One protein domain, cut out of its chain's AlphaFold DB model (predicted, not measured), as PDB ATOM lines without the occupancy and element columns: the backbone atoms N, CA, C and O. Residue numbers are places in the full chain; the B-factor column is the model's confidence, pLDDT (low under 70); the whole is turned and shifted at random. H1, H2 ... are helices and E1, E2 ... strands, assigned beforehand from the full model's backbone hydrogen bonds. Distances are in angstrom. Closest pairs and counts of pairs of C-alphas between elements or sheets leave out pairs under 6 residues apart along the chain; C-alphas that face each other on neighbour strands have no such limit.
ATOM      1  N   LEU A  26      34.852  -8.545 -51.719       96.00
ATOM      2  CA  LEU A  26      35.984  -8.624 -50.806       96.00
ATOM      3  C   LEU A  26      36.949  -9.660 -51.348       96.00
ATOM      4  O   LEU A  26      36.572 -10.822 -51.524       96.00
ATOM      5  N   THR A  27      38.179  -9.241 -51.612       96.19
ATOM      6  CA  THR A  27      39.195 -10.108 -52.200       96.19
ATOM      7  C   THR A  27      40.491 -10.071 -51.403       96.19
ATOM      8  O   THR A  27      40.806  -9.112 -50.704       96.19
ATOM      9  N   CYS A  28      41.255 -11.154 -51.467       93.94
ATOM     10  CA  CYS A  28      42.624 -11.223 -50.978       93.94
ATOM     11  C   CYS A  28      43.406 -12.106 -51.944       93.94
ATOM     12  O   CYS A  28      43.075 -13.283 -52.104       93.94
ATOM     13  N   ARG A  29      44.434 -11.554 -52.603       90.38
ATOM     14  CA  ARG A  29      45.246 -12.286 -53.598       90.38
ATOM     15  C   ARG A  29      44.391 -12.929 -54.702       90.38
ATOM     16  O   ARG A  29      44.575 -14.099 -55.034       90.38
ATOM     17  N   GLY A  30      43.403 -12.187 -55.203       90.62
ATOM     18  CA  GLY A  30      42.488 -12.645 -56.254       90.62
ATOM     19  C   GLY A  30      41.442 -13.682 -55.826       90.62
ATOM     20  O   GLY A  30      40.691 -14.158 -56.671       90.62
ATOM     21  N   LYS A  31      41.360 -14.046 -54.540       93.38
ATOM     22  CA  LYS A  31      40.327 -14.953 -54.015       93.38
ATOM     23  C   LYS A  31      39.257 -14.170 -53.275       93.38
ATOM     24  O   LYS A  31      39.598 -13.238 -52.549       93.38
ATOM     25  N   SER A  32      37.992 -14.564 -53.424       95.38
ATOM     26  CA  SER A  32      36.913 -14.027 -52.597       95.38
ATOM     27  C   SER A  32      37.116 -14.437 -51.141       95.38
ATOM     28  O   SER A  32      37.481 -15.575 -50.849       95.38
ATOM     29  N   ILE A  33      36.891 -13.492 -50.237       95.00
ATOM     30  CA  ILE A  33      36.992 -13.704 -48.794       95.00
ATOM     31  C   ILE A  33      35.724 -13.221 -48.104       95.00
ATOM     32  O   ILE A  33      34.986 -12.381 -48.623       95.00
ATOM     33  N   ASN A  34      35.462 -13.739 -46.911       94.19
ATOM     34  CA  ASN A  34      34.385 -13.228 -46.074       94.19
ATOM     35  C   ASN A  34      34.831 -12.002 -45.244       94.19
ATOM     36  O   ASN A  34      36.003 -11.618 -45.215       94.19
ATOM     37  N   ARG A  35      33.877 -11.362 -44.551       93.06
ATOM     38  CA  ARG A  35      34.154 -10.177 -43.717       93.06
ATOM     39  C   ARG A  35      35.125 -10.471 -42.570       93.06
ATOM     40  O   ARG A  35      35.938  -9.618 -42.244       93.06
ATOM     41  N   GLU A  36      35.054 -11.649 -41.963       94.25
ATOM     42  CA  GLU A  36      35.919 -12.012 -40.840       94.25
ATOM     43  C   GLU A  36      37.378 -12.185 -41.293       94.25
ATOM     44  O   GLU A  36      38.314 -11.738 -40.627       94.25
ATOM     45  N   GLU A  37      37.583 -12.736 -42.488       93.62
ATOM     46  CA  GLU A  37      38.901 -12.868 -43.108       93.62
ATOM     47  C   GLU A  37      39.573 -11.513 -43.390       93.62
ATOM     48  O   GLU A  37      40.804 -11.448 -43.384       93.62
ATOM     49  N   LEU A  38      38.824 -10.411 -43.561       93.19
ATOM     50  CA  LEU A  38      39.415  -9.061 -43.633       93.19
ATOM     51  C   LEU A  38      40.147  -8.687 -42.338       93.19
ATOM     52  O   LEU A  38      41.216  -8.071 -42.382       93.19
ATOM     53  N   PHE A  39      39.577  -9.061 -41.190       92.94
ATOM     54  CA  PHE A  39      40.074  -8.701 -39.860       92.94
ATOM     55  C   PHE A  39      41.259  -9.571 -39.428       92.94
ATOM     56  O   PHE A  39      42.141  -9.121 -38.691       92.94
ATOM     57  N   GLN A  40      41.323 -10.810 -39.920       93.25
ATOM     58  CA  GLN A  40      42.357 -11.783 -39.569       93.25
ATOM     59  C   GLN A  40      43.685 -11.556 -40.308       93.25
ATOM     60  O   GLN A  40      43.796 -10.774 -41.255       93.25
ATOM     61  N   TYR A  41      44.754 -12.208 -39.856       90.69
ATOM     62  CA  TYR A  41      46.015 -12.327 -40.600       90.69
ATOM     63  C   TYR A  41      45.980 -13.618 -41.430       90.69
ATOM     64  O   TYR A  41      45.730 -14.683 -40.872       90.69
ATOM     65  N   THR A  42      46.201 -13.520 -42.743       88.38
ATOM     66  CA  THR A  42      46.048 -14.628 -43.709       88.38
ATOM     67  C   THR A  42      47.241 -14.789 -44.663       88.38
ATOM     68  O   THR A  42      47.273 -15.722 -45.459       88.38
ATOM     69  N   ASN A  43      48.247 -13.913 -44.588       84.38
ATOM     70  CA  ASN A  43      49.395 -13.867 -45.498       84.38
ATOM     71  C   ASN A  43      50.388 -15.015 -45.235       84.38
ATOM     72  O   ASN A  43      51.115 -15.413 -46.143       84.38
ATOM     73  N   GLY A  44      50.355 -15.629 -44.047       86.50
ATOM     74  CA  GLY A  44      51.158 -16.814 -43.757       86.50
ATOM     75  C   GLY A  44      51.048 -17.305 -42.317       86.50
ATOM     76  O   GLY A  44      50.049 -17.073 -41.636       86.50
ATOM     77  N   ARG A  45      52.103 -17.981 -41.858       89.75
ATOM     78  CA  ARG A  45      52.263 -18.495 -40.492       89.75
ATOM     79  C   ARG A  45      53.569 -17.988 -39.896       89.75
ATOM     80  O   ARG A  45      54.497 -17.656 -40.632       89.75
ATOM     81  N   PHE A  46      53.640 -17.936 -38.574       89.75
ATOM     82  CA  PHE A  46      54.860 -17.553 -37.867       89.75
ATOM     83  C   PHE A  46      55.599 -18.790 -37.361       89.75
ATOM     84  O   PHE A  46      54.981 -19.748 -36.902       89.75
ATOM     85  N   LEU A  47      56.933 -18.741 -37.396       93.31
ATOM     86  CA  LEU A  47      57.796 -19.827 -36.914       93.31
ATOM     87  C   LEU A  47      57.614 -20.102 -35.416       93.31
ATOM     88  O   LEU A  47      57.765 -21.230 -34.964       93.31
ATOM     89  N   THR A  48      57.290 -19.068 -34.635       92.25
ATOM     90  CA  THR A  48      57.045 -19.174 -33.195       92.25
ATOM     91  C   THR A  48      55.800 -18.390 -32.806       92.25
ATOM     92  O   THR A  48      55.491 -17.359 -33.406       92.25
ATOM     93  N   ARG A  49      55.089 -18.875 -31.775       92.75
ATOM     94  CA  ARG A  49      53.914 -18.204 -31.183       92.75
ATOM     95  C   ARG A  49      52.875 -17.782 -32.231       92.75
ATOM     96  O   ARG A  49      52.302 -16.700 -32.155       92.75
ATOM     97  N   ASP A  50      52.639 -18.648 -33.210       92.31
ATOM     98  CA  ASP A  50      51.820 -18.359 -34.389       92.31
ATOM     99  C   ASP A  50      50.431 -17.812 -34.057       92.31
ATOM    100  O   ASP A  50      50.026 -16.799 -34.620       92.31
ATOM    101  N   GLN A  51      49.733 -18.425 -33.099       92.62
ATOM    102  CA  GLN A  51      48.426 -17.935 -32.672       92.62
ATOM    103  C   GLN A  51      48.520 -16.519 -32.086       92.62
ATOM    104  O   GLN A  51      47.842 -15.622 -32.567       92.62
ATOM    105  N   GLN A  52      49.453 -16.274 -31.159       92.50
ATOM    106  CA  GLN A  52      49.641 -14.950 -30.553       92.50
ATOM    107  C   GLN A  52      50.006 -13.879 -31.591       92.50
ATOM    108  O   GLN A  52      49.553 -12.743 -31.503       92.50
ATOM    109  N   GLN A  53      50.818 -14.225 -32.592       91.31
ATOM    110  CA  GLN A  53      51.188 -13.303 -33.667       91.31
ATOM    111  C   GLN A  53      50.005 -12.981 -34.592       91.31
ATOM    112  O   GLN A  53      49.906 -11.850 -35.080       91.31
ATOM    113  N   ARG A  54      49.116 -13.952 -34.833       91.81
ATOM    114  CA  ARG A  54      47.866 -13.747 -35.578       91.81
ATOM    115  C   ARG A  54      46.879 -12.903 -34.773       91.81
ATOM    116  O   ARG A  54      46.366 -11.928 -35.317       91.81
ATOM    117  N   ASP A  55      46.713 -13.193 -33.486       91.06
ATOM    118  CA  ASP A  55      45.827 -12.460 -32.574       91.06
ATOM    119  C   ASP A  55      46.274 -11.003 -32.404       91.06
ATOM    120  O   ASP A  55      45.474 -10.083 -32.529       91.06
ATOM    121  N   ALA A  56      47.579 -10.759 -32.243       89.75
ATOM    122  CA  ALA A  56      48.135  -9.407 -32.136       89.75
ATOM    123  C   ALA A  56      47.998  -8.578 -33.430       89.75
ATOM    124  O   ALA A  56      48.210  -7.363 -33.425       89.75
ATOM    125  N   ARG A  57      47.660  -9.235 -34.547       91.56
ATOM    126  CA  ARG A  57      47.348  -8.618 -35.840       91.56
ATOM    127  C   ARG A  57      45.868  -8.689 -36.171       91.56
ATOM    128  O   ARG A  57      45.504  -8.275 -37.266       91.56
ATOM    129  N   TYR A  58      45.018  -9.218 -35.301       91.88
ATOM    130  CA  TYR A  58      43.583  -9.162 -35.502       91.88
ATOM    131  C   TYR A  58      43.098  -7.733 -35.262       91.88
ATOM    132  O   TYR A  58      43.406  -7.130 -34.235       91.88
ATOM    133  N   VAL A  59      42.352  -7.181 -36.219       89.62
ATOM    134  CA  VAL A  59      41.738  -5.856 -36.073       89.62
ATOM    135  C   VAL A  59      40.336  -5.900 -36.632       89.62
ATOM    136  O   VAL A  59      40.157  -5.951 -37.848       89.62
ATOM    137  N   LYS A  60      39.347  -5.843 -35.743       92.56
ATOM    138  CA  LYS A  60      37.958  -5.628 -36.134       92.56
ATOM    139  C   LYS A  60      37.711  -4.133 -36.286       92.56
ATOM    140  O   LYS A  60      38.061  -3.356 -35.404       92.56
ATOM    141  N   PHE A  61      37.118  -3.741 -37.405       90.25
ATOM    142  CA  PHE A  61      36.790  -2.353 -37.711       90.25
ATOM    143  C   PHE A  61      35.434  -2.274 -38.409       90.25
ATOM    144  O   PHE A  61      34.942  -3.263 -38.959       90.25
ATOM    145  N   ASP A  62      34.829  -1.090 -38.379       91.19
ATOM    146  CA  ASP A  62      33.561  -0.836 -39.054       91.19
ATOM    147  C   ASP A  62      33.795  -0.664 -40.562       91.19
ATOM    148  O   ASP A  62      34.291   0.362 -41.035       91.19
ATOM    149  N   LEU A  63      33.471  -1.717 -41.314       92.31
ATOM    150  CA  LEU A  63      33.607  -1.753 -42.766       92.31
ATOM    151  C   LEU A  63      32.654  -0.769 -43.455       92.31
ATOM    152  O   LEU A  63      33.025  -0.152 -44.451       92.31
ATOM    153  N   ASP A  64      31.439  -0.615 -42.934       92.00
ATOM    154  CA  ASP A  64      30.426   0.256 -43.522       92.00
ATOM    155  C   ASP A  64      30.819   1.732 -43.320       92.00
ATOM    156  O   ASP A  64      30.779   2.519 -44.271       92.00
ATOM    157  N   ALA A  65      31.322   2.091 -42.134       90.25
ATOM    158  CA  ALA A  65      31.888   3.417 -41.875       90.25
ATOM    159  C   ALA A  65      33.144   3.694 -42.720       90.25
ATOM    160  O   ALA A  65      33.282   4.788 -43.272       90.25
ATOM    161  N   LEU A  66      34.040   2.710 -42.876       92.38
ATOM    162  CA  LEU A  66      35.210   2.832 -43.752       92.38
ATOM    163  C   LEU A  66      34.792   3.136 -45.196       92.38
ATOM    164  O   LEU A  66      35.338   4.052 -45.813       92.38
ATOM    165  N   CYS A  67      33.810   2.403 -45.722       93.00
ATOM    166  CA  CYS A  67      33.266   2.622 -47.059       93.00
ATOM    167  C   CYS A  67      32.612   3.997 -47.202       93.00
ATOM    168  O   CYS A  67      32.788   4.644 -48.232       93.00
ATOM    169  N   ALA A  68      31.889   4.464 -46.182       90.56
ATOM    170  CA  ALA A  68      31.289   5.794 -46.183       90.56
ATOM    171  C   ALA A  68      32.359   6.895 -46.228       90.56
ATOM    172  O   ALA A  68      32.250   7.820 -47.032       90.56
ATOM    173  N   ILE A  69      33.420   6.780 -45.424       90.62
ATOM    174  CA  ILE A  69      34.550   7.720 -45.454       90.62
ATOM    175  C   ILE A  69      35.220   7.682 -46.829       90.62
ATOM    176  O   ILE A  69      35.357   8.716 -47.473       90.62
ATOM    177  N   ALA A  70      35.567   6.489 -47.316       90.75
ATOM    178  CA  ALA A  70      36.194   6.294 -48.620       90.75
ATOM    179  C   ALA A  70      35.370   6.887 -49.766       90.75
ATOM    180  O   ALA A  70      35.923   7.520 -50.667       90.75
ATOM    181  N   ALA A  71      34.047   6.734 -49.713       91.81
ATOM    182  CA  ALA A  71      33.166   7.254 -50.743       91.81
ATOM    183  C   ALA A  71      33.166   8.784 -50.818       91.81
ATOM    184  O   ALA A  71      32.970   9.331 -51.896       91.81
ATOM    185  N   ASN A  72      33.414   9.462 -49.696       91.31
ATOM    186  CA  ASN A  72      33.454  10.921 -49.599       91.31
ATOM    187  C   ASN A  72      34.878  11.504 -49.697       91.31
ATOM    188  O   ASN A  72      35.044  12.723 -49.665       91.31
ATOM    189  N   THR A  73      35.913  10.667 -49.803       86.81
ATOM    190  CA  THR A  73      37.309  11.116 -49.878       86.81
ATOM    191  C   THR A  73      37.704  11.464 -51.306       86.81
ATOM    192  O   THR A  73      37.652  10.616 -52.187       86.81
ATOM    193  N   GLY A  74      38.212  12.678 -51.524       83.81
ATOM    194  CA  GLY A  74      38.720  13.124 -52.824       83.81
ATOM    195  C   GLY A  74      37.812  14.160 -53.495       83.81
ATOM    196  O   GLY A  74      36.948  14.733 -52.835       83.81
ATOM    197  N   PRO A  75      38.032  14.452 -54.788       82.50
ATOM    198  CA  PRO A  75      37.304  15.506 -55.502       82.50
ATOM    199  C   PRO A  75      35.858  15.124 -55.862       82.50
ATOM    200  O   PRO A  75      35.028  16.002 -56.072       82.50
ATOM    201  N   SER A  76      35.559  13.825 -55.933       88.12
ATOM    202  CA  SER A  76      34.260  13.254 -56.297       88.12
ATOM    203  C   SER A  76      33.749  12.330 -55.193       88.12
ATOM    204  O   SER A  76      34.511  11.531 -54.636       88.12
ATOM    205  N   VAL A  77      32.442  12.400 -54.922       92.94
ATOM    206  CA  VAL A  77      31.743  11.392 -54.114       92.94
ATOM    207  C   VAL A  77      31.467  10.180 -54.999       92.94
ATOM    208  O   VAL A  77      30.818  10.302 -56.035       92.94
ATOM    209  N   SER A  78      31.965   9.010 -54.608       92.56
ATOM    210  CA  SER A  78      31.897   7.794 -55.423       92.56
ATOM    211  C   SER A  78      31.909   6.547 -54.536       92.56
ATOM    212  O   SER A  78      32.839   6.382 -53.749       92.56
ATOM    213  N   PRO A  79      30.905   5.653 -54.611       94.31
ATOM    214  CA  PRO A  79      30.820   4.502 -53.719       94.31
ATOM    215  C   PRO A  79      31.947   3.492 -53.964       94.31
ATOM    216  O   PRO A  79      32.383   3.287 -55.098       94.31
ATOM    217  N   VAL A  80      32.364   2.802 -52.901       94.81
ATOM    218  CA  VAL A  80      33.298   1.668 -52.982       94.81
ATOM    219  C   VAL A  80      32.597   0.463 -53.617       94.81
ATOM    220  O   VAL A  80      31.461   0.135 -53.262       94.81
ATOM    221  N   ARG A  81      33.268  -0.187 -54.570       95.56
ATOM    222  CA  ARG A  81      32.787  -1.376 -55.293       95.56
ATOM    223  C   ARG A  81      33.534  -2.640 -54.903       95.56
ATOM    224  O   ARG A  81      32.912  -3.688 -54.776       95.56
ATOM    225  N   GLU A  82      34.833  -2.516 -54.673       96.44
ATOM    226  CA  GLU A  82      35.702  -3.629 -54.318       96.44
ATOM    227  C   GLU A  82      36.677  -3.211 -53.223       96.44
ATOM    228  O   GLU A  82      37.147  -2.068 -53.186       96.44
ATOM    229  N   ILE A  83      36.967  -4.152 -52.330       96.31
ATOM    230  CA  ILE A  83      38.014  -4.028 -51.329       96.31
ATOM    231  C   ILE A  83      38.942  -5.226 -51.454       96.31
ATOM    232  O   ILE A  83      38.558  -6.359 -51.159       96.31
ATOM    233  N   GLU A  84      40.186  -4.949 -51.819       96.12
ATOM    234  CA  GLU A  84      41.262  -5.925 -51.821       96.12
ATOM    235  C   GLU A  84      42.073  -5.792 -50.527       96.12
ATOM    236  O   GLU A  84      42.641  -4.745 -50.197       96.12
ATOM    237  N   LYS A  85      42.165  -6.881 -49.773       94.69
ATOM    238  CA  LYS A  85      43.074  -7.005 -48.643       94.69
ATOM    239  C   LYS A  85      44.487  -7.257 -49.161       94.69
ATOM    240  O   LYS A  85      44.804  -8.350 -49.622       94.69
ATOM    241  N   LEU A  86      45.346  -6.253 -49.016       91.12
ATOM    242  CA  LEU A  86      46.768  -6.350 -49.363       91.12
ATOM    243  C   LEU A  86      47.586  -7.007 -48.244       91.12
ATOM    244  O   LEU A  86      48.547  -7.718 -48.511       91.12
ATOM    245  N   GLU A  87      47.149  -6.793 -46.998       73.75
ATOM    246  CA  GLU A  87      47.744  -7.309 -45.760       73.75
ATOM    247  C   GLU A  87      49.179  -6.810 -45.471       73.75
ATOM    248  O   GLU A  87      50.132  -7.123 -46.175       73.75
ATOM    249  N   GLY A  88      49.356  -6.054 -44.380       70.81
ATOM    250  CA  GLY A  88      50.653  -5.531 -43.934       70.81
ATOM    251  C   GLY A  88      51.130  -6.151 -42.616       70.81
ATOM    252  O   GLY A  88      50.355  -6.738 -41.863       70.81
ATOM    253  N   GLY A  89      52.421  -5.997 -42.301       75.81
ATOM    254  CA  GLY A  89      53.017  -6.578 -41.087       75.81
ATOM    255  C   GLY A  89      52.489  -5.976 -39.776       75.81
ATOM    256  O   GLY A  89      52.202  -6.716 -38.834       75.81
ATOM    257  N   PHE A  90      52.332  -4.651 -39.733       82.50
ATOM    258  CA  PHE A  90      51.863  -3.888 -38.561       82.50
ATOM    259  C   PHE A  90      50.551  -3.133 -38.814       82.50
ATOM    260  O   PHE A  90      50.063  -2.423 -37.945       82.50
ATOM    261  N   ASN A  91      49.974  -3.256 -40.009       87.00
ATOM    262  CA  ASN A  91      48.715  -2.610 -40.367       87.00
ATOM    263  C   ASN A  91      47.872  -3.565 -41.216       87.00
ATOM    264  O   ASN A  91      48.415  -4.301 -42.043       87.00
ATOM    265  N   LYS A  92      46.547  -3.477 -41.112       89.44
ATOM    266  CA  LYS A  92      45.656  -3.921 -42.188       89.44
ATOM    267  C   LYS A  92      45.701  -2.885 -43.296       89.44
ATOM    268  O   LYS A  92      45.171  -1.789 -43.142       89.44
ATOM    269  N   ALA A  93      46.388  -3.231 -44.379       91.62
ATOM    270  CA  ALA A  93      46.371  -2.472 -45.617       91.62
ATOM    271  C   ALA A  93      45.260  -3.021 -46.515       91.62
ATOM    272  O   ALA A  93      45.236  -4.219 -46.813       91.62
ATOM    273  N   LEU A  94      44.351  -2.140 -46.914       93.81
ATOM    274  CA  LEU A  94      43.220  -2.421 -47.787       93.81
ATOM    275  C   LEU A  94      43.290  -1.470 -48.976       93.81
ATOM    276  O   LEU A  94      43.498  -0.271 -48.789       93.81
ATOM    277  N   ARG A  95      43.089  -1.988 -50.181       95.19
ATOM    278  CA  ARG A  95      42.890  -1.199 -51.393       95.19
ATOM    279  C   ARG A  95      41.403  -1.136 -51.685       95.19
ATOM    280  O   ARG A  95      40.739  -2.163 -51.744       95.19
ATOM    281  N   LEU A  96      40.880   0.072 -51.813       95.31
ATOM    282  CA  LEU A  96      39.470   0.342 -52.036       95.31
ATOM    283  C   LEU A  96      39.314   0.893 -53.445       95.31
ATOM    284  O   LEU A  96      39.828   1.973 -53.744       95.31
ATOM    285  N   HIS A  97      38.586   0.166 -54.283       94.75
ATOM    286  CA  HIS A  97      38.250   0.596 -55.634       94.75
ATOM    287  C   HIS A  97      36.883   1.270 -55.620       94.75
ATOM    288  O   HIS A  97      35.881   0.686 -55.187       94.75
ATOM    289  N   ARG A  98      36.839   2.517 -56.085       93.62
ATOM    290  CA  ARG A  98      35.611   3.308 -56.178       93.62
ATOM    291  C   ARG A  98      34.980   3.169 -57.565       93.62
ATOM    292  O   ARG A  98      35.647   2.838 -58.541       93.62
ATOM    293  N   ALA A  99      33.676   3.416 -57.659       93.50
ATOM    294  CA  ALA A  99      32.905   3.257 -58.897       93.50
ATOM    295  C   ALA A  99      33.333   4.202 -60.035       93.50
ATOM    296  O   ALA A  99      33.070   3.915 -61.196       93.50
ATOM    297  N   ASP A 100      33.992   5.309 -59.703       90.62
ATOM    298  CA  ASP A 100      34.573   6.283 -60.633       90.62
ATOM    299  C   ASP A 100      35.974   5.873 -61.126       90.62
ATOM    300  O   ASP A 100      36.668   6.671 -61.749       90.62
ATOM    301  N   GLY A 101      36.408   4.641 -60.833       90.81
ATOM    302  CA  GLY A 101      37.692   4.082 -61.264       90.81
ATOM    303  C   GLY A 101      38.890   4.539 -60.432       90.81
ATOM    304  O   GLY A 101      40.013   4.114 -60.684       90.81
ATOM    305  N   THR A 102      38.675   5.392 -59.431       90.62
ATOM    306  CA  THR A 102      39.748   5.845 -58.544       90.62
ATOM    307  C   THR A 102      39.988   4.868 -57.391       90.62
ATOM    308  O   THR A 102      39.110   4.094 -57.000       90.62
ATOM    309  N   GLU A 103      41.183   4.939 -56.807       92.38
ATOM    310  CA  GLU A 103      41.633   3.997 -55.785       92.38
ATOM    311  C   GLU A 103      42.146   4.705 -54.535       92.38
ATOM    312  O   GLU A 103      42.826   5.732 -54.609       92.38
ATOM    313  N   LEU A 104      41.848   4.114 -53.378       92.44
ATOM    314  CA  LEU A 104      42.308   4.568 -52.070       92.44
ATOM    315  C   LEU A 104      43.004   3.421 -51.339       92.44
ATOM    316  O   LEU A 104      42.583   2.270 -51.443       92.44
ATOM    317  N   ILE A 105      44.026   3.734 -50.544       92.50
ATOM    318  CA  ILE A 105      44.646   2.762 -49.637       92.50
ATOM    319  C   ILE A 105      44.258   3.116 -48.208       92.50
ATOM    320  O   ILE A 105      44.678   4.149 -47.696       92.50
ATOM    321  N   ALA A 106      43.485   2.262 -47.545       91.75
ATOM    322  CA  ALA A 106      43.246   2.386 -46.115       91.75
ATOM    323  C   ALA A 106      44.283   1.576 -45.340       91.75
ATOM    324  O   ALA A 106      44.504   0.395 -45.615       91.75
ATOM    325  N   LYS A 107      44.901   2.207 -44.343       89.25
ATOM    326  CA  LYS A 107      45.793   1.544 -43.393       89.25
ATOM    327  C   LYS A 107      45.221   1.666 -41.994       89.25
ATOM    328  O   LYS A 107      45.011   2.771 -41.491       89.25
ATOM    329  N   ILE A 108      44.994   0.513 -41.382       88.19
ATOM    330  CA  ILE A 108      44.464   0.391 -40.028       88.19
ATOM    331  C   ILE A 108      45.561  -0.234 -39.162       88.19
ATOM    332  O   ILE A 108      45.933  -1.384 -39.417       88.19
ATOM    333  N   PRO A 109      46.103   0.481 -38.166       86.69
ATOM    334  CA  PRO A 109      47.128  -0.060 -37.282       86.69
ATOM    335  C   PRO A 109      46.660  -1.309 -36.540       86.69
ATOM    336  O   PRO A 109      45.566  -1.345 -35.976       86.69
ATOM    337  N   CYS A 110      47.510  -2.332 -36.532       87.62
ATOM    338  CA  CYS A 110      47.329  -3.505 -35.691       87.62
ATOM    339  C   CYS A 110      47.736  -3.191 -34.238       87.62
ATOM    340  O   CYS A 110      48.597  -2.335 -34.027       87.62
ATOM    341  N   PRO A 111      47.198  -3.902 -33.229       83.56
ATOM    342  CA  PRO A 111      47.595  -3.743 -31.827       83.56
ATOM    343  C   PRO A 111      49.110  -3.828 -31.600       83.56
ATOM    344  O   PRO A 111      49.662  -3.141 -30.744       83.56
ATOM    345  N   ASN A 112      49.803  -4.638 -32.402       82.19
ATOM    346  CA  ASN A 112      51.253  -4.794 -32.345       82.19
ATOM    347  C   ASN A 112      52.064  -3.669 -33.020       82.19
ATOM    348  O   ASN A 112      53.290  -3.735 -33.000       82.19
ATOM    349  N   ALA A 113      51.432  -2.658 -33.625       75.00
ATOM    350  CA  ALA A 113      52.122  -1.561 -34.313       75.00
ATOM    351  C   ALA A 113      52.853  -0.595 -33.362       75.00
ATOM    352  O   ALA A 113      53.570   0.294 -33.819       75.00
ATOM    353  N   GLY A 114      52.672  -0.751 -32.048       69.31
ATOM    354  CA  GLY A 114      53.143   0.204 -31.051       69.31
ATOM    355  C   GLY A 114      52.249   1.447 -30.969       69.31
ATOM    356  O   GLY A 114      51.203   1.541 -31.610       69.31
ATOM    357  N   LEU A 115      52.642   2.415 -30.136       62.38
ATOM    358  CA  LEU A 115      51.867   3.637 -29.903       62.38
ATOM    359  C   LEU A 115      51.637   4.418 -31.210       62.38
ATOM    360  O   LEU A 115      52.591   4.853 -31.858       62.38
ATOM    361  N   ALA A 116      50.366   4.689 -31.526       57.72
ATOM    362  CA  ALA A 116      49.931   5.367 -32.753       57.72
ATOM    363  C   ALA A 116      50.645   6.709 -33.027       57.72
ATOM    364  O   ALA A 116      50.834   7.091 -34.185       57.72
ATOM    365  N   LYS A 117      51.082   7.410 -31.969       51.72
ATOM    366  CA  LYS A 117      51.833   8.673 -32.065       51.72
ATOM    367  C   LYS A 117      53.190   8.530 -32.769       51.72
ATOM    368  O   LYS A 117      53.603   9.461 -33.450       51.72
ATOM    369  N   TYR A 118      53.869   7.387 -32.645       52.75
ATOM    370  CA  TYR A 118      55.197   7.183 -33.241       52.75
ATOM    371  C   TYR A 118      55.127   6.641 -34.675       52.75
ATOM    372  O   TYR A 118      55.977   6.974 -35.505       52.75
ATOM    373  N   THR A 119      54.093   5.860 -34.992       55.06
ATOM    374  CA  THR A 119      53.883   5.301 -36.336       55.06
ATOM    375  C   THR A 119      53.333   6.345 -37.303       55.06
ATOM    376  O   THR A 119      53.836   6.481 -38.415       55.06
ATOM    377  N   THR A 120      52.374   7.157 -36.849       57.28
ATOM    378  CA  THR A 120      51.742   8.200 -37.671       57.28
ATOM    379  C   THR A 120      52.713   9.338 -37.984       57.28
ATOM    380  O   THR A 120      52.762   9.797 -39.121       57.28
ATOM    381  N   ALA A 121      53.527   9.775 -37.015       56.50
ATOM    382  CA  ALA A 121      54.502  10.850 -37.227       56.50
ATOM    383  C   ALA A 121      55.574  10.469 -38.264       56.50
ATOM    384  O   ALA A 121      55.861  11.256 -39.166       56.50
ATOM    385  N   SER A 122      56.112   9.248 -38.179       53.22
ATOM    386  CA  SER A 122      57.127   8.751 -39.120       53.22
ATOM    387  C   SER A 122      56.550   8.535 -40.524       53.22
ATOM    388  O   SER A 122      57.191   8.876 -41.514       53.22
ATOM    389  N   GLU A 123      55.316   8.030 -40.631       59.53
ATOM    390  CA  GLU A 123      54.655   7.829 -41.925       59.53
ATOM    391  C   GLU A 123      54.257   9.152 -42.593       59.53
ATOM    392  O   GLU A 123      54.496   9.339 -43.785       59.53
ATOM    393  N   VAL A 124      53.708  10.104 -41.834       60.41
ATOM    394  CA  VAL A 124      53.357  11.432 -42.354       60.41
ATOM    395  C   VAL A 124      54.608  12.191 -42.794       60.41
ATOM    396  O   VAL A 124      54.568  12.836 -43.840       60.41
ATOM    397  N   ALA A 125      55.719  12.084 -42.059       58.91
ATOM    398  CA  ALA A 125      56.988  12.688 -42.457       58.91
ATOM    399  C   ALA A 125      57.486  12.136 -43.807       58.91
ATOM    400  O   ALA A 125      57.860  12.907 -44.691       58.91
ATOM    401  N   VAL A 126      57.410  10.815 -44.010       58.12
ATOM    402  CA  VAL A 126      57.790  10.180 -45.283       58.12
ATOM    403  C   VAL A 126      56.823  10.542 -46.410       58.12
ATOM    404  O   VAL A 126      57.275  10.857 -47.506       58.12
ATOM    405  N   LEU A 127      55.509  10.574 -46.168       57.97
ATOM    406  CA  LEU A 127      54.534  11.002 -47.180       57.97
ATOM    407  C   LEU A 127      54.717  12.477 -47.561       57.97
ATOM    408  O   LEU A 127      54.559  12.830 -48.725       57.97
ATOM    409  N   GLN A 128      55.079  13.349 -46.616       56.00
ATOM    410  CA  GLN A 128      55.405  14.748 -46.911       56.00
ATOM    411  C   GLN A 128      56.685  14.873 -47.744       56.00
ATOM    412  O   GLN A 128      56.712  15.670 -48.679       56.00
ATOM    413  N   TYR A 129      57.703  14.055 -47.466       52.31
ATOM    414  CA  TYR A 129      58.918  13.981 -48.280       52.31
ATOM    415  C   TYR A 129      58.643  13.402 -49.685       52.31
ATOM    416  O   TYR A 129      59.162  13.897 -50.686       52.31
ATOM    417  N   GLY A 130      57.765  12.399 -49.772       45.66
ATOM    418  CA  GLY A 130      57.378  11.679 -50.986       45.66
ATOM    419  C   GLY A 130      56.314  12.356 -51.852       45.66
ATOM    420  O   GLY A 130      56.119  11.917 -52.977       45.66
ATOM    421  N   ARG A 131      55.676  13.457 -51.417       46.12
ATOM    422  CA  ARG A 131      54.718  14.259 -52.223       46.12
ATOM    423  C   ARG A 131      55.291  14.827 -53.531       46.12
ATOM    424  O   ARG A 131      54.550  15.423 -54.304       46.12
ATOM    425  N   ARG A 132      56.586  14.635 -53.796       45.06
ATOM    426  CA  ARG A 132      57.198  14.831 -55.118       45.06
ATOM    427  C   ARG A 132      56.889  13.706 -56.119       45.06
ATOM    428  O   ARG A 132      57.164  13.883 -57.298       45.06
ATOM    429  N   ILE A 133      56.325  12.578 -55.680       39.84
ATOM    430  CA  ILE A 133      56.012  11.411 -56.509       39.84
ATOM    431  C   ILE A 133      54.566  10.981 -56.218       39.84
ATOM    432  O   ILE A 133      54.204  10.595 -55.109       39.84
ATOM    433  N   GLN A 134      53.713  11.123 -57.224       44.62
ATOM    434  CA  GLN A 134      52.264  11.009 -57.130       44.62
ATOM    435  C   GLN A 134      51.808   9.549 -57.200       44.62
ATOM    436  O   GLN A 134      51.725   8.993 -58.286       44.62
ATOM    437  N   PHE A 135      51.467   8.937 -56.063       42.59
ATOM    438  CA  PHE A 135      50.784   7.639 -56.025       42.59
ATOM    439  C   PHE A 135      49.794   7.580 -54.857       42.59
ATOM    440  O   PHE A 135      50.154   7.971 -53.753       42.59
ATOM    441  N   ALA A 136      48.572   7.113 -55.148       49.75
ATOM    442  CA  ALA A 136      47.464   6.718 -54.262       49.75
ATOM    443  C   ALA A 136      47.196   7.562 -52.993       49.75
ATOM    444  O   ALA A 136      48.032   7.708 -52.104       49.75
ATOM    445  N   ALA A 137      45.959   8.039 -52.823       58.81
ATOM    446  CA  ALA A 137      45.563   8.661 -51.561       58.81
ATOM    447  C   ALA A 137      45.543   7.609 -50.434       58.81
ATOM    448  O   ALA A 137      44.748   6.665 -50.449       58.81
ATOM    449  N   VAL A 138      46.438   7.777 -49.456       63.28
ATOM    450  CA  VAL A 138      46.525   6.932 -48.259       63.28
ATOM    451  C   VAL A 138      45.634   7.517 -47.167       63.28
ATOM    452  O   VAL A 138      45.843   8.641 -46.713       63.28
ATOM    453  N   MET A 139      44.647   6.742 -46.726       69.44
ATOM    454  CA  MET A 139      43.823   7.034 -45.559       69.44
ATOM    455  C   MET A 139      44.372   6.289 -44.342       69.44
ATOM    456  O   MET A 139      44.379   5.057 -44.299       69.44
ATOM    457  N   LEU A 140      44.806   7.044 -43.334       65.56
ATOM    458  CA  LEU A 140      45.131   6.502 -42.019       65.56
ATOM    459  C   LEU A 140      43.868   6.492 -41.164       65.56
ATOM    460  O   LEU A 140      43.319   7.548 -40.852       65.56
ATOM    461  N   VAL A 141      43.414   5.300 -40.788       64.06
ATOM    462  CA  VAL A 141      42.249   5.132 -39.918       64.06
ATOM    463  C   VAL A 141      42.754   4.770 -38.528       64.06
ATOM    464  O   VAL A 141      43.282   3.679 -38.311       64.06
TER     465      VAL A 141
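This is residues 26 to 141 of the 146 residues of an uncharacterized protein of Cladophialophora carrionii CBS 160.54 (UniProt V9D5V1). A strongly twisted sheet of five strands makes a wall, with H3 and the short H1 over one face of it; H4 stands off near the E5 edge and only grazes the sheet. A loop reaches past the sheet to the small H2, and residues 47 to 52, of which 50 to 52 belong to H2, stick out. The printed part has 116 residues with four named helices and five named strands, along the chain E1 H1 H2 H3 E2 E3 E4 H4 E5. The sheet is mixed, in the order E1 E2 E3 E4 E5, and the class is mixed, helices and strands. The whole is compact, with a radius of gyration of the C-alphas of 14.8 A and spans of 45 by 34 by 22 A.

Start in the sheet with E3, residues 91 to 98, which runs 21.4 A from C-alpha 91 at (48.715, -2.610, -40.367). Beside it are E2, residues 80 to 85, and E4, residues 103 to 109, 19.7 A long. The edge strands are E1, residues 26 to 28, beginning at C-alpha 26 at (35.984, -8.624, -50.806), and E5, residues 137 to 140, ending at C-alpha 140 at (45.131, 6.502, -42.019). The helices are H1, residues 35 to 39; H2, residues 50 to 55; H3, residues 63 to 72, 14.4 A; and H4, residues 116 to 130, 20.7 A.

E2, E3 and E4 form a meander, each strand the antiparallel neighbour of the one before, in two hairpins; look for N 84 and O 95 at 2.8 A, and N 94 and O 106 at 2.9 A. E1 is parallel to E2, with N 85 and O 27 at 2.8 A, and E5 is parallel to E4, with N 139 and O 105 at 2.8 A. Two strand-helix-strand units, parallel neighbour strands with helices between, are E1, H1 H2 H3, E2 and E4, H4, E5, the latter with a right-handed crossover. H3 on one face of the sheet makes two layers, at a height over the sheet of 8.9 A; its Cys 67 and Val 80 of E2 have their C-alphas 6.0 A apart. H1 is on the same face, over E2, at 8.7 A. H2 is not on the sheet. Every O i to N i+4 pair is within hydrogen-bond range in H2 and H3; H4 has 9 of 11, and H1 has 0 of 1 but 2 of 2 O i to N i+3 pairs.

The two C-alphas farthest apart, those of Thr 48 and Ser 76, are 45.9 A apart. The printed part has no cut and no long link. Residues 128 to 134 also stand free, and the model's confidence is under 70 at residues 114 to 141.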